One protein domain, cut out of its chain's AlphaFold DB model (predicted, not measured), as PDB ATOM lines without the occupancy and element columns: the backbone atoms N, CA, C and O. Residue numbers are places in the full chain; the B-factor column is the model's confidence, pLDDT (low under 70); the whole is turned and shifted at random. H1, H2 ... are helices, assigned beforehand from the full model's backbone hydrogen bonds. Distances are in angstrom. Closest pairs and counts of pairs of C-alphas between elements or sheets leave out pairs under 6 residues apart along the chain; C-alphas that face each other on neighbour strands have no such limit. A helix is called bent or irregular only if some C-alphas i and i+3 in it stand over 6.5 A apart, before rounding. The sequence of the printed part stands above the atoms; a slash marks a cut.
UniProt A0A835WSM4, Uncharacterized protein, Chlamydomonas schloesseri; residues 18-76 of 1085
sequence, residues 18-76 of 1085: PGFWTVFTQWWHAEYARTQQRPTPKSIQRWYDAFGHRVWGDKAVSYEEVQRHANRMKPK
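AT A GLANCE: This is residues 18 to 76 of the 1085 residues of an uncharacterized protein of Chlamydomonas schloesseri (UniProt A0A835WSM4). Two longer helices, H1 and H2, run loosely side by side in opposite ways, and a shorter H3 slants across, making a triangle of centres with them. The 59 printed residues hold three named helices, H1, H2, H3 in chain order, and no named strand: all helix. The whole is compact, radius of gyration of the C-alphas 10.8 A, yet elongated, spanning 33 by 20 by 19 A.

IN THESE COORDINATES: Find C-alpha 20 at (144.534, 181.899, 170.239); from there H1 runs 22.2 A to residue 35. H2, residues 41 to 55, covers 19.8 A and is irregular: C-alphas 50 and 53 are 7.2 A apart. H3, residues 63 to 72, covers 14.1 A and ends at C-alpha 72, (153.721, 186.129, 158.294).

HOW THE PARTS SIT: Look at H1 and H2: close but not clearly touching, closest C-alphas Phe 20 and Val 55 at 6.4 A, opposite ways at 36 degrees, only just a steep tilt. H1 and H3 are close but not clearly touching, closest C-alphas Trp 28 and Ala 70 at 7.6 A, a steep tilt of 60 degrees, the same way. H2 and H3 touch, closest C-alphas Tyr 48 and Tyr 63 at 6.7 A, a steep tilt of 61 degrees, opposite ways. In H1 and H3 every O i to N i+4 pair is within hydrogen-bond range; in H2, 9 of 11.

THE WHOLE: The C-alphas farthest apart, Gln 36 and Asp 58, are 33.3 A apart. The printed part has no cut; H1 to H2 is a tight link, H2 to H3 a short one. Confidence is under 70 at residue 18 and residues 55 to 60.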
ATOM      1  N   PRO A  18     146.934 177.956 175.832       57.38
ATOM      2  CA  PRO A  18     147.812 177.988 174.657       57.38
ATOM      3  C   PRO A  18     146.991 178.059 173.357       57.38
ATOM      4  O   PRO A  18     147.046 177.167 172.516       57.38
ATOM      5  N   GLY A  19     146.143 179.080 173.239       76.19
ATOM      6  CA  GLY A  19     144.816 178.936 172.654       76.19
ATOM      7  C   GLY A  19     144.596 179.760 171.399       76.19
ATOM      8  O   GLY A  19     144.203 179.186 170.393       76.19
ATOM      9  N   PHE A  20     144.866 181.073 171.407       90.06
ATOM     10  CA  PHE A  20     144.534 181.899 170.239       90.06
ATOM     11  C   PHE A  20     145.386 181.511 169.028       90.06
ATOM     12  O   PHE A  20     144.881 180.968 168.049       90.06
ATOM     13  N   TRP A  21     146.701 181.731 169.123       93.06
ATOM     14  CA  TRP A  21     147.614 181.504 168.004       93.06
ATOM     15  C   TRP A  21     147.681 180.038 167.576       93.06
ATOM     16  O   TRP A  21     147.811 179.768 166.386       93.06
ATOM     17  N   THR A  22     147.526 179.089 168.503       92.75
ATOM     18  CA  THR A  22     147.515 177.652 168.190       92.75
ATOM     19  C   THR A  22     146.284 177.262 167.378       92.75
ATOM     20  O   THR A  22     146.434 176.649 166.321       92.75
ATOM     21  N   VAL A  23     145.079 177.647 167.818       93.56
ATOM     22  CA  VAL A  23     143.835 177.344 167.089       93.56
ATOM     23  C   VAL A  23     143.804 178.109 165.762       93.56
ATOM     24  O   VAL A  23     143.438 177.528 164.743       93.56
ATOM     25  N   PHE A  24     144.294 179.354 165.727       96.00
ATOM     26  CA  PHE A  24     144.438 180.110 164.481       96.00
ATOM     27  C   PHE A  24     145.404 179.445 163.490       96.00
ATOM     28  O   PHE A  24     145.076 179.297 162.317       96.00
ATOM     29  N   THR A  25     146.573 178.988 163.951       96.38
ATOM     30  CA  THR A  25     147.567 178.287 163.115       96.38
ATOM     31  C   THR A  25     147.020 176.963 162.582       96.38
ATOM     32  O   THR A  25     147.253 176.617 161.423       96.38
ATOM     33  N   GLN A  26     146.272 176.220 163.406       95.94
ATOM     34  CA  GLN A  26     145.603 174.987 162.986       95.94
ATOM     35  C   GLN A  26     144.537 175.267 161.921       95.94
ATOM     36  O   GLN A  26     144.577 174.647 160.858       95.94
ATOM     37  N   TRP A  27     143.643 176.234 162.160       97.31
ATOM     38  CA  TRP A  27     142.630 176.644 161.186       97.31
ATOM     39  C   TRP A  27     143.257 177.128 159.875       97.31
ATOM     40  O   TRP A  27     142.870 176.666 158.809       97.31
ATOM     41  N   TRP A  28     144.260 178.004 159.935       98.19
ATOM     42  CA  TRP A  28     144.885 178.588 158.749       98.19
ATOM     43  C   TRP A  28     145.571 177.528 157.879       98.19
ATOM     44  O   TRP A  28     145.468 177.570 156.654       98.19
ATOM     45  N   HIS A  29     146.231 176.539 158.493       97.56
ATOM     46  CA  HIS A  29     146.784 175.400 157.761       97.56
ATOM     47  C   HIS A  29     145.700 174.463 157.204       97.56
ATOM     48  O   HIS A  29     145.882 173.948 156.103       97.56
ATOM     49  N   ALA A  30     144.587 174.256 157.915       97.19
ATOM     50  CA  ALA A  30     143.463 173.462 157.418       97.19
ATOM     51  C   ALA A  30     142.760 174.145 156.231       97.19
ATOM     52  O   ALA A  30     142.511 173.501 155.217       97.19
ATOM     53  N   GLU A  31     142.516 175.454 156.310       97.69
ATOM     54  CA  GLU A  31     141.901 176.247 155.242       97.69
ATOM     55  C   GLU A  31     142.831 176.371 154.022       97.69
ATOM     56  O   GLU A  31     142.373 176.240 152.884       97.69
ATOM     57  N   TYR A  32     144.147 176.506 154.239       97.75
ATOM     58  CA  TYR A  32     145.141 176.395 153.165       97.75
ATOM     59  C   TYR A  32     145.110 175.011 152.502       97.75
ATOM     60  O   TYR A  32     145.095 174.917 151.279       97.75
ATOM     61  N   ALA A  33     145.054 173.921 153.276       96.62
ATOM     62  CA  ALA A  33     144.982 172.568 152.722       96.62
ATOM     63  C   ALA A  33     143.664 172.303 151.967       96.62
ATOM     64  O   ALA A  33     143.676 171.637 150.932       96.62
ATOM     65  N   ARG A  34     142.542 172.856 152.446       96.75
ATOM     66  CA  ARG A  34     141.210 172.736 151.833       96.75
ATOM     67  C   ARG A  34     141.096 173.483 150.502       96.75
ATOM     68  O   ARG A  34     140.416 173.010 149.600       96.75
ATOM     69  N   THR A  35     141.733 174.647 150.387       97.00
ATOM     70  CA  THR A  35     141.616 175.534 149.212       97.00
ATOM     71  C   THR A  35     142.823 175.488 148.271       97.00
ATOM     72  O   THR A  35     142.735 175.989 147.154       97.00
ATOM     73  N   GLN A  36     143.957 174.936 148.722       96.00
ATOM     74  CA  GLN A  36     145.290 175.049 148.102       96.00
ATOM     75  C   GLN A  36     145.766 176.505 147.886       96.00
ATOM     76  O   GLN A  36     146.768 176.755 147.212       96.00
ATOM     77  N   GLN A  37     145.085 177.482 148.495       96.12
ATOM     78  CA  GLN A  37     145.333 178.915 148.355       96.12
ATOM     79  C   GLN A  37     145.493 179.569 149.728       96.12
ATOM     80  O   GLN A  37     145.062 179.039 150.751       96.12
ATOM     81  N   ARG A  38     146.133 180.744 149.783       97.19
ATOM     82  CA  ARG A  38     146.252 181.486 151.046       97.19
ATOM     83  C   ARG A  38     144.853 181.906 151.526       97.19
ATOM     84  O   ARG A  38     144.145 182.528 150.736       97.19
ATOM     85  N   PRO A  39     144.480 181.665 152.800       97.88
ATOM     86  CA  PRO A  39     143.247 182.204 153.364       97.88
ATOM     87  C   PRO A  39     143.135 183.712 153.107       97.88
ATOM     88  O   PRO A  39     144.038 184.485 153.437       97.88
ATOM     89  N   THR A  40     142.041 184.119 152.465       98.00
ATOM     90  CA  THR A  40     141.767 185.518 152.113       98.00
ATOM     91  C   THR A  40     141.494 186.351 153.371       98.00
ATOM     92  O   THR A  40     140.999 185.786 154.354       98.00
ATOM     93  N   PRO A  41     141.691 187.686 153.353       97.56
ATOM     94  CA  PRO A  41     141.311 188.550 154.476       97.56
ATOM     95  C   PRO A  41     139.856 188.330 154.918       97.56
ATOM     96  O   PRO A  41     139.583 188.175 156.100       97.56
ATOM     97  N   LYS A  42     138.929 188.154 153.964       97.94
ATOM     98  CA  LYS A  42     137.508 187.869 154.237       97.94
ATOM     99  C   LYS A  42     137.273 186.534 154.964       97.94
ATOM    100  O   LYS A  42     136.331 186.432 155.745       97.94
ATOM    101  N   SER A  43     138.106 185.515 154.735       97.69
ATOM    102  CA  SER A  43     138.049 184.249 155.492       97.69
ATOM    103  C   SER A  43     138.706 184.353 156.875       97.69
ATOM    104  O   SER A  43     138.177 183.802 157.836       97.69
ATOM    105  N   ILE A  44     139.796 185.119 156.996       97.81
ATOM    106  CA  ILE A  44     140.481 185.389 158.270       97.81
ATOM    107  C   ILE A  44     139.578 186.216 159.194       97.81
ATOM    108  O   ILE A  44     139.467 185.898 160.374       97.81
ATOM    109  N   GLN A  45     138.878 187.216 158.652       97.06
ATOM    110  CA  GLN A  45     137.911 188.029 159.387       97.06
ATOM    111  C   GLN A  45     136.724 187.185 159.868       97.06
ATOM    112  O   GLN A  45     136.468 187.142 161.061       97.06
ATOM    113  N   ARG A  46     136.099 186.388 158.985       97.31
ATOM    114  CA  ARG A  46     135.035 185.440 159.376       97.31
ATOM    115  C   ARG A  46     135.457 184.479 160.492       97.31
ATOM    116  O   ARG A  46     134.650 184.167 161.361       97.31
ATOM    117  N   TRP A  47     136.703 183.999 160.477       97.00
ATOM    118  CA  TRP A  47     137.227 183.184 161.573       97.00
ATOM    119  C   TRP A  47     137.429 184.010 162.853       97.00
ATOM    120  O   TRP A  47     137.079 183.554 163.940       97.00
ATOM    121  N   TYR A  48     137.950 185.232 162.746       96.12
ATOM    122  CA  TYR A  48     138.144 186.126 163.887       96.12
ATOM    123  C   TYR A  48     136.816 186.504 164.564       96.12
ATOM    124  O   TYR A  48     136.726 186.419 165.787       96.12
ATOM    125  N   ASP A  49     135.776 186.810 163.792       94.94
ATOM    126  CA  ASP A  49     134.439 187.137 164.304       94.94
ATOM    127  C   ASP A  49     133.762 185.906 164.955       94.94
ATOM    128  O   ASP A  49     133.012 186.022 165.923       94.94
ATOM    129  N   ALA A  50     134.062 184.691 164.478       93.88
ATOM    130  CA  ALA A  50     133.528 183.450 165.047       93.88
ATOM    131  C   ALA A  50     134.278 182.958 166.305       93.88
ATOM    132  O   ALA A  50     133.664 182.387 167.211       93.88
ATOM    133  N   PHE A  51     135.602 183.145 166.372       91.88
ATOM    134  CA  PHE A  51     136.464 182.511 167.384       91.88
ATOM    135  C   PHE A  51     137.252 183.489 168.263       91.88
ATOM    136  O   PHE A  51     137.566 183.144 169.404       91.88
ATOM    137  N   GLY A  52     137.537 184.707 167.800       87.75
ATOM    138  CA  GLY A  52     138.336 185.694 168.533       87.75
ATOM    139  C   GLY A  52     137.735 186.071 169.884       87.75
ATOM    140  O   GLY A  52     138.457 186.153 170.872       87.75
ATOM    141  N   HIS A  53     136.408 186.194 169.950       84.81
ATOM    142  CA  HIS A  53     135.677 186.468 171.192       84.81
ATOM    143  C   HIS A  53     135.538 185.220 172.085       84.81
ATOM    144  O   HIS A  53     135.496 185.328 173.307       84.81
ATOM    145  N   ARG A  54     135.437 184.026 171.477       78.25
ATOM    146  CA  ARG A  54     135.142 182.762 172.177       78.25
ATOM    147  C   ARG A  54     136.354 182.160 172.875       78.25
ATOM    148  O   ARG A  54     136.227 181.646 173.979       78.25
ATOM    149  N   VAL A  55     137.515 182.171 172.220       67.88
ATOM    150  CA  VAL A  55     138.715 181.511 172.761       67.88
ATOM    151  C   VAL A  55     139.343 182.367 173.875       67.88
ATOM    152  O   VAL A  55     140.003 181.823 174.757       67.88
ATOM    153  N   TRP A  56     139.157 183.696 173.837       67.81
ATOM    154  CA  TRP A  56     139.733 184.657 174.784       67.81
ATOM    155  C   TRP A  56     138.690 185.698 175.198       67.81
ATOM    156  O   TRP A  56     138.454 186.673 174.483       67.81
ATOM    157  N   GLY A  57     138.120 185.513 176.392       59.19
ATOM    158  CA  GLY A  57     137.378 186.576 177.066       59.19
ATOM    159  C   GLY A  57     138.258 187.822 177.214       59.19
ATOM    160  O   GLY A  57     139.408 187.720 177.641       59.19
ATOM    161  N   ASP A  58     137.703 188.971 176.832       50.91
ATOM    162  CA  ASP A  58     138.329 190.298 176.820       50.91
ATOM    163  C   ASP A  58     139.568 190.487 175.914       50.91
ATOM    164  O   ASP A  58     140.708 190.620 176.355       50.91
ATOM    165  N   LYS A  59     139.287 190.670 174.614       58.47
ATOM    166  CA  LYS A  59     139.980 191.617 173.701       58.47
ATOM    167  C   LYS A  59     141.502 191.461 173.496       58.47
ATOM    168  O   LYS A  59     142.150 192.402 173.046       58.47
ATOM    169  N   ALA A  60     142.088 190.300 173.780       68.38
ATOM    170  CA  ALA A  60     143.548 190.142 173.819       68.38
ATOM    171  C   ALA A  60     144.291 190.242 172.466       68.38
ATOM    172  O   ALA A  60     145.499 190.475 172.459       68.38
ATOM    173  N   VAL A  61     143.613 190.049 171.329       89.62
ATOM    174  CA  VAL A  61     144.209 190.128 169.982       89.62
ATOM    175  C   VAL A  61     143.242 190.873 169.065       89.62
ATOM    176  O   VAL A  61     142.075 190.502 169.002       89.62
ATOM    177  N   SER A  62     143.713 191.905 168.357       94.12
ATOM    178  CA  SER A  62     142.912 192.629 167.363       94.12
ATOM    179  C   SER A  62     143.033 191.994 165.975       94.12
ATOM    180  O   SER A  62     144.055 191.375 165.662       94.12
ATOM    181  N   TYR A  63     142.016 192.172 165.126       95.62
ATOM    182  CA  TYR A  63     141.979 191.621 163.764       95.62
ATOM    183  C   TYR A  63     143.231 191.970 162.942       95.62
ATOM    184  O   TYR A  63     143.746 191.129 162.207       95.62
ATOM    185  N   GLU A  64     143.794 193.167 163.120       96.44
ATOM    186  CA  GLU A  64     145.002 193.609 162.421       96.44
ATOM    187  C   GLU A  64     146.219 192.758 162.802       96.44
ATOM    188  O   GLU A  64     147.034 192.449 161.934       96.44
ATOM    189  N   GLU A  65     146.352 192.327 164.064       95.69
ATOM    190  CA  GLU A  65     147.433 191.413 164.454       95.69
ATOM    191  C   GLU A  65     147.177 189.989 163.947       95.69
ATOM    192  O   GLU A  65     148.120 189.324 163.518       95.69
ATOM    193  N   VAL A  66     145.918 189.535 163.896       96.50
ATOM    194  CA  VAL A  66     145.553 188.253 163.259       96.50
ATOM    195  C   VAL A  66     145.939 188.260 161.781       96.50
ATOM    196  O   VAL A  66     146.595 187.333 161.303       96.50
ATOM    197  N   GLN A  67     145.617 189.340 161.069       97.56
ATOM    198  CA  GLN A  67     145.957 189.525 159.663       97.56
ATOM    199  C   GLN A  67     147.475 189.677 159.460       97.56
ATOM    200  O   GLN A  67     148.028 189.068 158.542       97.56
ATOM    201  N   ARG A  68     148.194 190.401 160.336       97.69
ATOM    202  CA  ARG A  68     149.672 190.456 160.327       97.69
ATOM    203  C   ARG A  68     150.291 189.076 160.558       97.69
ATOM    204  O   ARG A  68     151.245 188.720 159.869       97.69
ATOM    205  N   HIS A  69     149.743 188.267 161.460       96.94
ATOM    206  CA  HIS A  69     150.208 186.903 161.707       96.94
ATOM    207  C   HIS A  69     149.910 185.967 160.522       96.94
ATOM    208  O   HIS A  69     150.801 185.249 160.074       96.94
ATOM    209  N   ALA A  70     148.717 186.042 159.925       97.50
ATOM    210  CA  ALA A  70     148.363 185.324 158.694       97.50
ATOM    211  C   ALA A  70     149.271 185.698 157.509       97.50
ATOM    212  O   ALA A  70     149.647 184.840 156.707       97.50
ATOM    213  N   ASN A  71     149.659 186.975 157.426       97.19
ATOM    214  CA  ASN A  71     150.593 187.498 156.432       97.19
ATOM    215  C   ASN A  71     152.045 187.039 156.678       97.19
ATOM    216  O   ASN A  71     152.798 186.891 155.713       97.19
ATOM    217  N   ARG A  72     152.428 186.744 157.930       97.25
ATOM    218  CA  ARG A  72     153.721 186.129 158.294       97.25
ATOM    219  C   ARG A  72     153.735 184.609 158.099       97.25
ATOM    220  O   ARG A  72     154.780 184.061 157.746       97.25
ATOM    221  N   MET A  73     152.606 183.921 158.293       96.56
ATOM    222  CA  MET A  73     152.517 182.478 158.068       96.56
ATOM    223  C   MET A  73     152.737 182.136 156.592       96.56
ATOM    224  O   MET A  73     152.038 182.616 155.695       96.56
ATOM    225  N   LYS A  74     153.737 181.284 156.360       92.75
ATOM    226  CA  LYS A  74     154.017 180.658 155.068       92.75
ATOM    227  C   LYS A  74     153.259 179.332 155.001       92.75
ATOM    228  O   LYS A  74     153.174 178.647 156.026       92.75
ATOM    229  N   PRO A  75     152.736 178.927 153.832       89.19
ATOM    230  CA  PRO A  75     152.214 177.582 153.691       89.19
ATOM    231  C   PRO A  75     153.346 176.609 154.009       89.19
ATOM    232  O   PRO A  75     154.449 176.724 153.465       89.19
ATOM    233  N   LYS A  76     153.088 175.650 154.903       82.75
ATOM    234  CA  LYS A  76     153.950 174.474 154.963       82.75
ATOM    235  C   LYS A  76     153.861 173.855 153.579       82.75
ATOM    236  O   LYS A  76     152.770 173.472 153.166       82.75
TER     237      LYS A  76